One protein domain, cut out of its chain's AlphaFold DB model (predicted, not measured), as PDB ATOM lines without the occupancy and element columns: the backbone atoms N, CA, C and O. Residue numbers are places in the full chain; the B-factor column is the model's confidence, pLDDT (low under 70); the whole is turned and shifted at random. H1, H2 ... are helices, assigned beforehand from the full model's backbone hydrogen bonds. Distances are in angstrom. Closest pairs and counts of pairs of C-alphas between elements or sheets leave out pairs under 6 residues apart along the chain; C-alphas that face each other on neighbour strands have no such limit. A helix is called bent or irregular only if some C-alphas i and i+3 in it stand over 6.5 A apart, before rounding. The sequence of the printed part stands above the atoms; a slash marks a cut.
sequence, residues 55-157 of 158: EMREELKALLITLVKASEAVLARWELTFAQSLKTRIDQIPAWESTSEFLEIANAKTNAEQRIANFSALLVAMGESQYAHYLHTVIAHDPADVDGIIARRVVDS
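Overview. This is residues 55 to 157 of the 158 residues of an uncharacterized protein of Chloroflexi bacterium (UniProt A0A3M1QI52). A long helix, H3, runs through the middle, with H1 slanting along one side of it and the short H2 and the helical hairpin of H4 and H5 packed on the other side, along residues 109 to 125 of H3. The link from H2 to H3 runs out to the far end of the long axis, where H3 begins and folds back. The printed part has 103 residues with five named helices, in the order H1, H2, H3, H4, H5, and no named strand; its class is all helix. The whole is compact, with a radius of gyration of the C-alphas of 14.3 A, and only just elongated, spanning 45 by 30 by 19 A.

Along the chain. The longest helix, H3, holds residues 99 to 125 and measures 38.8 A, from C-alpha 99 at (202.364, 189.659, 229.558) to C-alpha 125 at (172.699, 201.803, 207.756). H1, residues 55 to 76, measures 31.8 A and begins at C-alpha 55, (166.258, 187.290, 203.315). H2 is residues 82 to 87, 8.9 A. H4, residues 129 to 141, measures 19.6 A and is irregular: C-alphas 130 and 133 are 7.0 A apart. H5, residues 146 to 155, measures 14.3 A and ends at C-alpha 155, (174.872, 208.917, 210.919).

Arrangement. H3 is the hub, touching the four other helices. H1 touches it, opposite ways at a tilt of 37 degrees, only just steep; their closest C-alphas, of Ser 71 and Ala 112, are 4.6 A apart. H2 touches residues 109 to 116 of H3 at a steep tilt of 54 degrees, closest at the C-alphas of Phe 82 and Glu 113, 6.8 A. H4 touches residues 116 to 124 of H3 at a steep tilt of 52 degrees, closest at the C-alphas of Ser 120 and Tyr 131, 5.5 A. H5 touches residues 114 to 125 of H3, the same way at a shallow tilt of 22 degrees; the closest C-alphas, of Ala 121 and Ala 151, are 5.9 A apart. H4 and H5 form a hairpin, opposite ways at a steep tilt of 41 degrees, with the C-alphas of Ile 139 and Gly 148 closest at 4.6 A. H2 touches H4, the same way at a shallow tilt of 5 degrees, closest at the C-alphas of Ala 83 and Thr 137, 6.2 A. H1 and H2 only just touch, with 3 pairs of C-alphas within 8 A, and only at the corner. The helix packing is mostly crossed, but only just, with 2 of 6 pairs at a shallow tilt. H1 is apart from H4 and H5, and H2 is apart from H5. In H1, H3 and H5 every O i to N i+4 pair is within hydrogen-bond range; in H2 it is 1 of 2 and in H4 6 of 9.

Size, cuts and confidence. The two C-alphas farthest apart, of Glu 55 and Glu 97, are 46.8 A apart. The printed part has no cut. The link from H2 to H3, 11 residues, is long; the other three are tight. The mean pLDDT of the printed part is 95.5, and no printed residue is under 70.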
ATOM      1  N   GLU A  55     166.052 188.294 202.262       91.69
ATOM      2  CA  GLU A  55     166.258 187.290 203.315       91.69
ATOM      3  C   GLU A  55     167.693 187.314 203.862       91.69
ATOM      4  O   GLU A  55     167.889 187.405 205.069       91.69
ATOM      5  N   MET A  56     168.696 187.379 202.982       90.31
ATOM      6  CA  MET A  56     170.110 187.445 203.370       90.31
ATOM      7  C   MET A  56     170.439 188.684 204.219       90.31
ATOM      8  O   MET A  56     171.227 188.596 205.162       90.31
ATOM      9  N   ARG A  57     169.839 189.842 203.920       91.44
ATOM     10  CA  ARG A  57     169.995 191.064 204.724       91.44
ATOM     11  C   ARG A  57     169.387 190.890 206.112       91.44
ATOM     12  O   ARG A  57     170.006 191.307 207.087       91.44
ATOM     13  N   GLU A  58     168.209 190.282 206.216       93.25
ATOM     14  CA  GLU A  58     167.551 190.041 207.505       93.25
ATOM     15  C   GLU A  58     168.331 189.035 208.363       93.25
ATOM     16  O   GLU A  58     168.520 189.258 209.563       93.25
ATOM     17  N   GLU A  59     168.872 187.980 207.751       94.69
ATOM     18  CA  GLU A  59     169.763 187.035 208.427       94.69
ATOM     19  C   GLU A  59     171.057 187.712 208.894       94.69
ATOM     20  O   GLU A  59     171.470 187.539 210.046       94.69
ATOM     21  N   LEU A  60     171.689 188.522 208.032       95.25
ATOM     22  CA  LEU A  60     172.888 189.269 208.402       95.25
ATOM     23  C   LEU A  60     172.583 190.217 209.561       95.25
ATOM     24  O   LEU A  60     173.328 190.253 210.537       95.25
ATOM     25  N   LYS A  61     171.473 190.951 209.497       96.12
ATOM     26  CA  LYS A  61     171.031 191.851 210.564       96.12
ATOM     27  C   LYS A  61     170.894 191.114 211.898       96.12
ATOM     28  O   LYS A  61     171.452 191.558 212.902       96.12
ATOM     29  N   ALA A  62     170.230 189.958 211.911       97.06
ATOM     30  CA  ALA A  62     170.082 189.136 213.113       97.06
ATOM     31  C   ALA A  62     171.437 188.646 213.663       97.06
ATOM     32  O   ALA A  62     171.671 188.662 214.880       97.06
ATOM     33  N   LEU A  63     172.361 188.261 212.774       97.25
ATOM     34  CA  LEU A  63     173.725 187.891 213.147       97.25
ATOM     35  C   LEU A  63     174.480 189.075 213.766       97.25
ATOM     36  O   LEU A  63     175.054 188.934 214.845       97.25
ATOM     37  N   LEU A  64     174.467 190.243 213.122       98.12
ATOM     38  CA  LEU A  64     175.165 191.438 213.600       98.12
ATOM     39  C   LEU A  64     174.658 191.866 214.984       98.12
ATOM     40  O   LEU A  64     175.469 192.123 215.870       98.12
ATOM     41  N   ILE A  65     173.339 191.844 215.208       98.44
ATOM     42  CA  ILE A  65     172.727 192.092 216.527       98.44
ATOM     43  C   ILE A  65     173.294 191.138 217.584       98.44
ATOM     44  O   ILE A  65     173.650 191.555 218.689       98.44
ATOM     45  N   THR A  66     173.394 189.853 217.247       98.12
ATOM     46  CA  THR A  66     173.938 188.829 218.147       98.12
ATOM     47  C   THR A  66     175.415 189.082 218.450       98.12
ATOM     48  O   THR A  66     175.837 188.973 219.601       98.12
ATOM     49  N   LEU A  67     176.200 189.467 217.444       97.81
ATOM     50  CA  LEU A  67     177.628 189.745 217.589       97.81
ATOM     51  C   LEU A  67     177.913 191.020 218.392       97.81
ATOM     52  O   LEU A  67     178.882 191.039 219.155       97.81
ATOM     53  N   VAL A  68     177.076 192.055 218.269       98.50
ATOM     54  CA  VAL A  68     177.146 193.250 219.127       98.50
ATOM     55  C   VAL A  68     176.908 192.849 220.582       98.50
ATOM     56  O   VAL A  68     177.784 193.075 221.413       98.50
ATOM     57  N   LYS A  69     175.820 192.120 220.868       98.25
ATOM     58  CA  LYS A  69     175.504 191.636 222.226       98.25
ATOM     59  C   LYS A  69     176.598 190.754 222.819       98.25
ATOM     60  O   LYS A  69     176.953 190.889 223.988       98.25
ATOM     61  N   ALA A  70     177.166 189.859 222.015       97.94
ATOM     62  CA  ALA A  70     178.288 189.029 222.439       97.94
ATOM     63  C   ALA A  70     179.531 189.872 222.770       97.94
ATOM     64  O   ALA A  70     180.251 189.558 223.714       97.94
ATOM     65  N   SER A  71     179.775 190.949 222.021       98.44
ATOM     66  CA  SER A  71     180.903 191.856 222.251       98.44
ATOM     67  C   SER A  71     180.693 192.719 223.500       98.44
ATOM     68  O   SER A  71     181.621 192.873 224.290       98.44
ATOM     69  N   GLU A  72     179.469 193.190 223.753       98.38
ATOM     70  CA  GLU A  72     179.107 193.843 225.020       98.38
ATOM     71  C   GLU A  72     179.347 192.909 226.211       98.38
ATOM     72  O   GLU A  72     179.952 193.305 227.205       98.38
ATOM     73  N   ALA A  73     178.944 191.639 226.095       98.25
ATOM     74  CA  ALA A  73     179.161 190.640 227.137       98.25
ATOM     75  C   ALA A  73     180.650 190.343 227.386       98.25
ATOM     76  O   ALA A  73     181.017 189.994 228.506       98.25
ATOM     77  N   VAL A  74     181.515 190.475 226.372       97.31
ATOM     78  CA  VAL A  74     182.973 190.389 226.554       97.31
ATOM     79  C   VAL A  74     183.469 191.554 227.405       97.31
ATOM     80  O   VAL A  74     184.165 191.310 228.385       97.31
ATOM     81  N   LEU A  75     183.071 192.791 227.089       97.56
ATOM     82  CA  LEU A  75     183.467 193.976 227.862       97.56
ATOM     83  C   LEU A  75     182.946 193.934 229.306       97.56
ATOM     84  O   LEU A  75     183.674 194.270 230.242       97.56
ATOM     85  N   ALA A  76     181.728 193.424 229.499       97.25
ATOM     86  CA  ALA A  76     181.107 193.281 230.811       97.25
ATOM     87  C   ALA A  76     181.879 192.345 231.762       97.25
ATOM     88  O   ALA A  76     181.721 192.462 232.974       97.25
ATOM     89  N   ARG A  77     182.752 191.457 231.253       94.81
ATOM     90  CA  ARG A  77     183.640 190.624 232.095       94.81
ATOM     91  C   ARG A  77     184.617 191.448 232.928       94.81
ATOM     92  O   ARG A  77     185.071 190.972 233.960       94.81
ATOM     93  N   TRP A  78     184.924 192.660 232.477       94.81
ATOM     94  CA  TRP A  78     185.750 193.631 233.192       94.81
ATOM     95  C   TRP A  78     184.915 194.782 233.760       94.81
ATOM     96  O   TRP A  78     185.456 195.842 234.046       94.81
ATOM     97  N   GLU A  79     183.595 194.591 233.882       95.56
ATOM     98  CA  GLU A  79     182.640 195.603 234.354       95.56
ATOM     99  C   GLU A  79     182.626 196.884 233.498       95.56
ATOM    100  O   GLU A  79     182.264 197.965 233.963       95.56
ATOM    101  N   LEU A  80     182.997 196.766 232.217       96.81
ATOM    102  CA  LEU A  80     183.038 197.885 231.281       96.81
ATOM    103  C   LEU A  80     181.811 197.885 230.369       96.81
ATOM    104  O   LEU A  80     181.511 196.908 229.686       96.81
ATOM    105  N   THR A  81     181.152 199.037 230.282       97.94
ATOM    106  CA  THR A  81     180.319 199.384 229.121       97.94
ATOM    107  C   THR A  81     181.205 199.756 227.932       97.94
ATOM    108  O   THR A  81     182.366 200.124 228.111       97.94
ATOM    109  N   PHE A  82     180.660 199.756 226.715       98.25
ATOM    110  CA  PHE A  82     181.401 200.195 225.526       98.25
ATOM    111  C   PHE A  82     181.967 201.623 225.651       98.25
ATOM    112  O   PHE A  82     183.130 201.875 225.354       98.25
ATOM    113  N   ALA A  83     181.179 202.570 226.170       97.81
ATOM    114  CA  ALA A  83     181.646 203.945 226.359       97.81
ATOM    115  C   ALA A  83     182.803 204.049 227.368       97.81
ATOM    116  O   ALA A  83     183.692 204.889 227.217       97.81
ATOM    117  N   GLN A  84     182.786 203.213 228.411       97.62
ATOM    118  CA  GLN A  84     183.885 203.129 229.370       97.62
ATOM    119  C   GLN A  84     185.094 202.429 228.762       97.62
ATOM    120  O   GLN A  84     186.213 202.882 228.987       97.62
ATOM    121  N   SER A  85     184.895 201.368 227.978       97.50
ATOM    122  CA  SER A  85     185.992 200.594 227.404       97.50
ATOM    123  C   SER A  85     186.859 201.453 226.485       97.50
ATOM    124  O   SER A  85     188.075 201.461 226.661       97.50
ATOM    125  N   LEU A  86     186.255 202.283 225.625       96.94
ATOM    126  CA  LEU A  86     186.991 203.213 224.758       96.94
ATOM    127  C   LEU A  86     187.909 204.158 225.554       96.94
ATOM    128  O   LEU A  86     189.011 204.484 225.129       96.94
ATOM    129  N   LYS A  87     187.484 204.569 226.753       96.00
ATOM    130  CA  LYS A  87     188.249 205.473 227.630       96.00
ATOM    131  C   LYS A  87     189.227 204.747 228.554       96.00
ATOM    132  O   LYS A  87     190.119 205.384 229.110       96.00
ATOM    133  N   THR A  88     189.039 203.447 228.752       95.50
ATOM    134  CA  THR A  88     189.820 202.641 229.689       95.50
ATOM    135  C   THR A  88     191.032 202.084 228.967       95.50
ATOM    136  O   THR A  88     190.917 201.290 228.029       95.50
ATOM    137  N   ARG A  89     192.219 202.489 229.413       92.75
ATOM    138  CA  ARG A  89     193.466 201.920 228.909       92.75
ATOM    139  C   ARG A  89     193.624 200.488 229.414       92.75
ATOM    140  O   ARG A  89     193.149 200.135 230.488       92.75
ATOM    141  N   ILE A  90     194.333 199.662 228.655       88.81
ATOM    142  CA  ILE A  90     194.517 198.249 228.998       88.81
ATOM    143  C   ILE A  90     195.258 198.037 230.332       88.81
ATOM    144  O   ILE A  90     194.947 197.108 231.066       88.81
ATOM    145  N   ASP A  91     196.173 198.939 230.695       89.12
ATOM    146  CA  ASP A  91     196.893 198.917 231.974       89.12
ATOM    147  C   ASP A  91     196.008 199.265 233.183       89.12
ATOM    148  O   ASP A  91     196.419 199.066 234.322       89.12
ATOM    149  N   GLN A  92     194.790 199.755 232.942       91.62
ATOM    150  CA  GLN A  92     193.788 200.035 233.970       91.62
ATOM    151  C   GLN A  92     192.816 198.866 234.177       91.62
ATOM    152  O   GLN A  92     192.018 198.910 235.111       91.62
ATOM    153  N   ILE A  93     192.869 197.833 233.329       89.12
ATOM    154  CA  ILE A  93     192.051 196.631 233.492       89.12
ATOM    155  C   ILE A  93     192.773 195.694 234.467       89.12
ATOM    156  O   ILE A  93     193.908 195.298 234.191       89.12
ATOM    157  N   PRO A  94     192.158 195.359 235.617       81.62
ATOM    158  CA  PRO A  94     192.769 194.474 236.601       81.62
ATOM    159  C   PRO A  94     192.798 193.017 236.104       81.62
ATOM    160  O   PRO A  94     192.174 192.677 235.101       81.62
ATOM    161  N   ALA A  95     193.464 192.147 236.869       78.88
ATOM    162  CA  ALA A  95     193.458 190.686 236.702       78.88
ATOM    163  C   ALA A  95     194.305 190.105 235.550       78.88
ATOM    164  O   ALA A  95     193.958 189.062 235.003       78.88
ATOM    165  N   TRP A  96     195.438 190.732 235.224       86.56
ATOM    166  CA  TRP A  96     196.524 190.071 234.492       86.56
ATOM    167  C   TRP A  96     197.767 189.960 235.379       86.56
ATOM    168  O   TRP A  96     198.161 190.914 236.048       86.56
ATOM    169  N   GLU A  97     198.387 188.786 235.375       88.62
ATOM    170  CA  GLU A  97     199.607 188.464 236.126       88.62
ATOM    171  C   GLU A  97     200.804 188.237 235.193       88.62
ATOM    172  O   GLU A  97     201.958 188.210 235.626       88.62
ATOM    173  N   SER A  98     200.546 188.111 233.887       92.50
ATOM    174  CA  SER A  98     201.568 187.904 232.865       92.50
ATOM    175  C   SER A  98     201.365 188.785 231.633       92.50
ATOM    176  O   SER A  98     200.264 189.243 231.328       92.50
ATOM    177  N   THR A  99     202.437 188.975 230.858       92.25
ATOM    178  CA  THR A  99     202.364 189.659 229.558       92.25
ATOM    179  C   THR A  99     201.441 188.937 228.572       92.25
ATOM    180  O   THR A  99     200.817 189.590 227.742       92.25
ATOM    181  N   SER A 100     201.329 187.604 228.650       93.31
ATOM    182  CA  SER A 100     200.422 186.840 227.778       93.31
ATOM    183  C   SER A 100     198.969 187.208 228.057       93.31
ATOM    184  O   SER A 100     198.244 187.583 227.142       93.31
ATOM    185  N   GLU A 101     198.577 187.196 229.330       92.31
ATOM    186  CA  GLU A 101     197.227 187.574 229.756       92.31
ATOM    187  C   GLU A 101     196.919 189.028 229.409       92.31
ATOM    188  O   GLU A 101     195.848 189.325 228.884       92.31
ATOM    189  N   PHE A 102     197.881 189.933 229.612       93.38
ATOM    190  CA  PHE A 102     197.745 191.325 229.190       93.38
ATOM    191  C   PHE A 102     197.409 191.436 227.693       93.38
ATOM    192  O   PHE A 102     196.482 192.153 227.317       93.38
ATOM    193  N   LEU A 103     198.128 190.707 226.831       94.62
ATOM    194  CA  LEU A 103     197.890 190.718 225.384       94.62
ATOM    195  C   LEU A 103     196.557 190.062 225.007       94.62
ATOM    196  O   LEU A 103     195.875 190.538 224.099       94.62
ATOM    197  N   GLU A 104     196.158 188.995 225.693       94.12
ATOM    198  CA  GLU A 104     194.864 188.341 225.484       94.12
ATOM    199  C   GLU A 104     193.699 189.273 225.826       94.12
ATOM    200  O   GLU A 104     192.783 189.428 225.014       94.12
ATOM    201  N   ILE A 105     193.764 189.961 226.971       94.38
ATOM    202  CA  ILE A 105     192.770 190.963 227.374       94.38
ATOM    203  C   ILE A 105     192.770 192.129 226.379       94.38
ATOM    204  O   ILE A 105     191.699 192.537 225.925       94.38
ATOM    205  N   ALA A 106     193.946 192.629 225.982       94.62
ATOM    206  CA  ALA A 106     194.073 193.726 225.019       94.62
ATOM    207  C   ALA A 106     193.385 193.392 223.694       94.62
ATOM    208  O   ALA A 106     192.588 194.181 223.177       94.62
ATOM    209  N   ASN A 107     193.661 192.198 223.168       95.94
ATOM    210  CA  ASN A 107     193.074 191.710 221.930       95.94
ATOM    211  C   ASN A 107     191.567 191.496 222.076       95.94
ATOM    212  O   ASN A 107     190.804 191.898 221.200       95.94
ATOM    213  N   ALA A 108     191.114 190.888 223.174       96.19
ATOM    214  CA  ALA A 108     189.697 190.631 223.407       96.19
ATOM    215  C   ALA A 108     188.889 191.934 223.524       96.19
ATOM    216  O   ALA A 108     187.853 192.060 222.868       96.19
ATOM    217  N   LYS A 109     189.393 192.919 224.278       96.88
ATOM    218  CA  LYS A 109     188.808 194.263 224.379       96.88
ATOM    219  C   LYS A 109     188.759 194.953 223.018       96.88
ATOM    220  O   LYS A 109     187.681 195.328 222.573       96.88
ATOM    221  N   THR A 110     189.901 195.061 222.339       96.38
ATOM    222  CA  THR A 110     190.002 195.782 221.058       96.38
ATOM    223  C   THR A 110     189.092 195.158 219.997       96.38
ATOM    224  O   THR A 110     188.392 195.862 219.275       96.38
ATOM    225  N   ASN A 111     189.033 193.825 219.933       96.88
ATOM    226  CA  ASN A 111     188.139 193.125 219.014       96.88
ATOM    227  C   ASN A 111     186.661 193.362 219.348       96.88
ATOM    228  O   ASN A 111     185.857 193.525 218.433       96.88
ATOM    229  N   ALA A 112     186.291 193.366 220.632       98.06
ATOM    230  CA  ALA A 112     184.926 193.669 221.050       98.06
ATOM    231  C   ALA A 112     184.540 195.109 220.678       98.06
ATOM    232  O   ALA A 112     183.467 195.327 220.121       98.06
ATOM    233  N   GLU A 113     185.436 196.071 220.897       98.19
ATOM    234  CA  GLU A 113     185.210 197.477 220.558       98.19
ATOM    235  C   GLU A 113     185.004 197.681 219.058       98.19
ATOM    236  O   GLU A 113     184.003 198.264 218.640       98.19
ATOM    237  N   GLN A 114     185.900 197.119 218.245       97.56
ATOM    238  CA  GLN A 114     185.811 197.206 216.789       97.56
ATOM    239  C   GLN A 114     184.528 196.567 216.258       97.56
ATOM    240  O   GLN A 114     183.903 197.121 215.355       97.56
ATOM    241  N   ARG A 115     184.115 195.418 216.814       98.25
ATOM    242  CA  ARG A 115     182.854 194.759 216.444       98.25
ATOM    243  C   ARG A 115     181.652 195.625 216.799       98.25
ATOM    244  O   ARG A 115     180.793 195.804 215.946       98.25
ATOM    245  N   ILE A 116     181.597 196.188 218.008       98.62
ATOM    246  CA  ILE A 116     180.488 197.066 218.413       98.62
ATOM    247  C   ILE A 116     180.410 198.279 217.486       98.62
ATOM    248  O   ILE A 116     179.343 198.532 216.933       98.62
ATOM    249  N   ALA A 117     181.525 198.978 217.252       98.19
ATOM    250  CA  ALA A 117     181.561 200.160 216.392       98.19
ATOM    251  C   ALA A 117     181.100 199.847 214.957       98.19
ATOM    252  O   ALA A 117     180.145 200.436 214.450       98.19
ATOM    253  N   ASN A 118     181.742 198.869 214.316       98.31
ATOM    254  CA  ASN A 118     181.531 198.576 212.901       98.31
ATOM    255  C   ASN A 118     180.197 197.867 212.624       98.31
ATOM    256  O   ASN A 118     179.539 198.154 211.624       98.31
ATOM    257  N   PHE A 119     179.758 196.955 213.496       98.44
ATOM    258  CA  PHE A 119     178.467 196.287 213.315       98.44
ATOM    259  C   PHE A 119     177.304 197.215 213.628       98.44
ATOM    260  O   PHE A 119     176.307 197.163 212.916       98.44
ATOM    261  N   SER A 120     177.443 198.118 214.602       98.56
ATOM    262  CA  SER A 120     176.440 199.166 214.815       98.56
ATOM    263  C   SER A 120     176.331 200.086 213.600       98.56
ATOM    264  O   SER A 120     175.227 200.483 213.249       98.56
ATOM    265  N   ALA A 121     177.440 200.369 212.908       98.25
ATOM    266  CA  ALA A 121     177.425 201.174 211.686       98.25
ATOM    267  C   ALA A 121     176.631 200.482 210.567       98.25
ATOM    268  O   ALA A 121     175.754 201.091 209.957       98.25
ATOM    269  N   LEU A 122     176.861 199.184 210.354       98.00
ATOM    270  CA  LEU A 122     176.073 198.385 209.410       98.00
ATOM    271  C   LEU A 122     174.592 198.309 209.810       98.00
ATOM    272  O   LEU A 122     173.725 198.477 208.961       98.00
ATOM    273  N   LEU A 123     174.295 198.084 211.092       98.38
ATOM    274  CA  LEU A 123     172.926 197.984 211.606       98.38
ATOM    275  C   LEU A 123     172.152 199.295 211.431       98.38
ATOM    276  O   LEU A 123     171.024 199.276 210.941       98.38
ATOM    277  N   VAL A 124     172.762 200.433 211.763       98.25
ATOM    278  CA  VAL A 124     172.148 201.754 211.564       98.25
ATOM    279  C   VAL A 124     171.925 202.028 210.078       98.25
ATOM    280  O   VAL A 124     170.829 202.445 209.717       98.25
ATOM    281  N   ALA A 125     172.886 201.703 209.207       97.19
ATOM    282  CA  ALA A 125     172.699 201.803 207.756       97.19
ATOM    283  C   ALA A 125     171.574 200.886 207.232       97.19
ATOM    284  O   ALA A 125     170.934 201.191 206.232       97.19
ATOM    285  N   MET A 126     171.285 199.777 207.923       96.81
ATOM    286  CA  MET A 126     170.134 198.909 207.656       96.81
ATOM    287  C   MET A 126     168.822 199.395 208.308       96.81
ATOM    288  O   MET A 126     167.817 198.693 208.189       96.81
ATOM    289  N   GLY A 127     168.798 200.554 208.972       95.94
ATOM    290  CA  GLY A 127     167.605 201.145 209.593       95.94
ATOM    291  C   GLY A 127     167.419 200.846 211.087       95.94
ATOM    292  O   GLY A 127     166.435 201.286 211.680       95.94
ATOM    293  N   GLU A 128     168.350 200.141 211.733       97.31
ATOM    294  CA  GLU A 128     168.272 199.800 213.161       97.31
ATOM    295  C   GLU A 128     168.781 200.956 214.042       97.31
ATOM    296  O   GLU A 128     169.832 200.885 214.687       97.31
ATOM    297  N   SER A 129     168.013 202.048 214.081       96.25
ATOM    298  CA  SER A 129     168.363 203.313 214.757       96.25
ATOM    299  C   SER A 129     168.672 203.179 216.252       96.25
ATOM    300  O   SER A 129     169.433 203.971 216.806       96.25
ATOM    301  N   GLN A 130     168.160 202.138 216.909       96.88
ATOM    302  CA  GLN A 130     168.469 201.811 218.303       96.88
ATOM    303  C   GLN A 130     169.975 201.620 218.574       96.88
ATOM    304  O   GLN A 130     170.423 201.850 219.696       96.88
ATOM    305  N   TYR A 131     170.780 201.288 217.556       98.19
ATOM    306  CA  TYR A 131     172.240 201.153 217.665       98.19
ATOM    307  C   TYR A 131     173.014 202.463 217.419       98.19
ATOM    308  O   TYR A 131     174.228 202.500 217.614       98.19
ATOM    309  N   ALA A 132     172.344 203.566 217.059       97.75
ATOM    310  CA  ALA A 132     172.997 204.848 216.764       97.75
ATOM    311  C   ALA A 132     173.765 205.434 217.961       97.75
ATOM    312  O   ALA A 132     174.768 206.124 217.786       97.75
ATOM    313  N   HIS A 133     173.356 205.109 219.190       97.88
ATOM    314  CA  HIS A 133     174.060 205.540 220.397       97.88
ATOM    315  C   HIS A 133     175.522 205.049 220.439       97.88
ATOM    316  O   HIS A 133     176.393 205.771 220.934       97.88
ATOM    317  N   TYR A 134     175.824 203.876 219.866       98.50
ATOM    318  CA  TYR A 134     177.200 203.398 219.728       98.50
ATOM    319  C   TYR A 134     178.011 204.266 218.775       98.50
ATOM    320  O   TYR A 134     179.138 204.632 219.102       98.50
ATOM    321  N   LEU A 135     177.421 204.678 217.653       98.31
ATOM    322  CA  LEU A 135     178.081 205.557 216.689       98.31
ATOM    323  C   LEU A 135     178.394 206.918 217.303       98.31
ATOM    324  O   LEU A 135     179.531 207.377 217.228       98.31
ATOM    325  N   HIS A 136     177.433 207.523 218.002       98.19
ATOM    326  CA  HIS A 136     177.672 208.771 218.727       98.19
ATOM    327  C   HIS A 136     178.763 208.631 219.792       98.19
ATOM    328  O   HIS A 136     179.553 209.555 219.982       98.19
ATOM    329  N   THR A 137     178.845 207.476 220.456       98.12
ATOM    330  CA  THR A 137     179.896 207.200 221.442       98.12
ATOM    331  C   THR A 137     181.281 207.161 220.794       98.12
ATOM    332  O   THR A 137     182.205 207.774 221.326       98.12
ATOM    333  N   VAL A 138     181.427 206.497 219.640       97.38
ATOM    334  CA  VAL A 138     182.701 206.447 218.898       97.38
ATOM    335  C   VAL A 138     183.085 207.831 218.377       97.38
ATOM    336  O   VAL A 138     184.206 208.274 218.614       97.38
ATOM    337  N   ILE A 139     182.148 208.554 217.752       97.69
ATOM    338  CA  ILE A 139     182.381 209.912 217.227       97.69
ATOM    339  C   ILE A 139     182.836 210.860 218.342       97.69
ATOM    340  O   ILE A 139     183.732 211.672 218.136       97.69
ATOM    341  N   ALA A 140     182.223 210.772 219.527       97.25
ATOM    342  CA  ALA A 140     182.590 211.604 220.669       97.25
ATOM    343  C   ALA A 140     183.939 211.211 221.296       97.25
ATOM    344  O   ALA A 140     184.544 212.032 221.985       97.25
ATOM    345  N   HIS A 141     184.383 209.965 221.112       96.56
ATOM    346  CA  HIS A 141     185.656 209.480 221.631       96.56
ATOM    347  C   HIS A 141     186.830 209.901 220.743       96.56
ATOM    348  O   HIS A 141     187.763 210.522 221.247       96.56
ATOM    349  N   ASP A 142     186.761 209.595 219.445       94.56
ATOM    350  CA  ASP A 142     187.763 209.997 218.458       94.56
ATOM    351  C   ASP A 142     187.113 210.186 217.069       94.56
ATOM    352  O   ASP A 142     186.893 209.219 216.338       94.56
ATOM    353  N   PRO A 143     186.770 211.428 216.681       91.88
ATOM    354  CA  PRO A 143     186.110 211.715 215.408       91.88
ATOM    355  C   PRO A 143     187.045 211.669 214.189       91.88
ATOM    356  O   PRO A 143     186.548 211.846 213.069       91.88
ATOM    357  N   ALA A 144     188.358 211.532 214.398       90.50
ATOM    358  CA  ALA A 144     189.372 211.473 213.347       90.50
ATOM    359  C   ALA A 144     189.876 210.041 213.102       90.50
ATOM    360  O   ALA A 144     190.419 209.769 212.029       90.50
ATOM    361  N   ASP A 145     189.672 209.124 214.054       93.31
ATOM    362  CA  ASP A 145     189.901 207.695 213.845       93.31
ATOM    363  C   ASP A 145     188.984 207.116 212.750       93.31
ATOM    364  O   ASP A 145     187.878 207.604 212.491       93.31
ATOM    365  N   VAL A 146     189.437 206.035 212.111       92.25
ATOM    366  CA  VAL A 146     188.707 205.330 211.051       92.25
ATOM    367  C   VAL A 146     187.301 204.928 211.493       92.25
ATOM    368  O   VAL A 146     186.349 205.159 210.742       92.25
ATOM    369  N   ASP A 147     187.147 204.357 212.691       95.06
ATOM    370  CA  ASP A 147     185.834 203.923 213.177       95.06
ATOM    371  C   ASP A 147     184.928 205.149 213.447       95.06
ATOM    372  O   ASP A 147     183.723 205.101 213.185       95.06
ATOM    373  N   GLY A 148     185.503 206.282 213.876       95.94
ATOM    374  CA  GLY A 148     184.805 207.563 214.052       95.94
ATOM    375  C   GLY A 148     184.348 208.202 212.741       95.94
ATOM    376  O   GLY A 148     183.214 208.684 212.647       95.94
ATOM    377  N   ILE A 149     185.183 208.151 211.699       95.75
ATOM    378  CA  ILE A 149     184.827 208.605 210.348       95.75
ATOM    379  C   ILE A 149     183.681 207.753 209.795       95.75
ATOM    380  O   ILE A 149     182.698 208.308 209.303       95.75
ATOM    381  N   ILE A 150     183.767 206.422 209.908       95.94
ATOM    382  CA  ILE A 150     182.703 205.507 209.462       95.94
ATOM    383  C   ILE A 150     181.394 205.804 210.195       95.94
ATOM    384  O   ILE A 150     180.354 205.962 209.556       95.94
ATOM    385  N   ALA A 151     181.452 205.925 211.522       97.31
ATOM    386  CA  ALA A 151     180.293 206.230 212.347       97.31
ATOM    387  C   ALA A 151     179.616 207.541 211.916       97.31
ATOM    388  O   ALA A 151     178.402 207.559 211.721       97.31
ATOM    389  N   ARG A 152     180.389 208.616 211.704       97.06
ATOM    390  CA  ARG A 152     179.860 209.906 211.235       97.06
ATOM    391  C   ARG A 152     179.223 209.787 209.852       97.06
ATOM    392  O   ARG A 152     178.092 210.216 209.670       97.06
ATOM    393  N   ARG A 153     179.906 209.137 208.903       96.50
ATOM    394  CA  ARG A 153     179.401 208.932 207.534       96.50
ATOM    395  C   ARG A 153     178.071 208.183 207.504       96.50
ATOM    396  O   ARG A 153     177.223 208.525 206.689       96.50
ATOM    397  N   VAL A 154     177.892 207.190 208.375       96.75
ATOM    398  CA  VAL A 154     176.621 206.466 208.502       96.75
ATOM    399  C   VAL A 154     175.547 207.349 209.130       96.75
ATOM    400  O   VAL A 154     174.459 207.437 208.574       96.75
ATOM    401  N   VAL A 155     175.839 208.028 210.244       96.00
ATOM    402  CA  VAL A 155     174.872 208.917 210.919       96.00
ATOM    403  C   VAL A 155     174.373 210.021 209.986       96.00
ATOM    404  O   VAL A 155     173.180 210.289 209.962       96.00
ATOM    405  N   ASP A 156     175.254 210.617 209.184       94.50
ATOM    406  CA  ASP A 156     174.892 211.691 208.249       94.50
ATOM    407  C   ASP A 156     174.069 211.197 207.040       94.50
ATOM    408  O   ASP A 156     173.565 212.006 206.259       94.50
ATOM    409  N   SER A 157     173.973 209.878 206.845       89.88
ATOM    410  CA  SER A 157     173.316 209.255 205.688       89.88
ATOM    411  C   SER A 157     171.926 208.681 205.962       89.88
ATOM    412  O   SER A 157     171.250 208.301 205.004       89.88
TER     413      SER A 157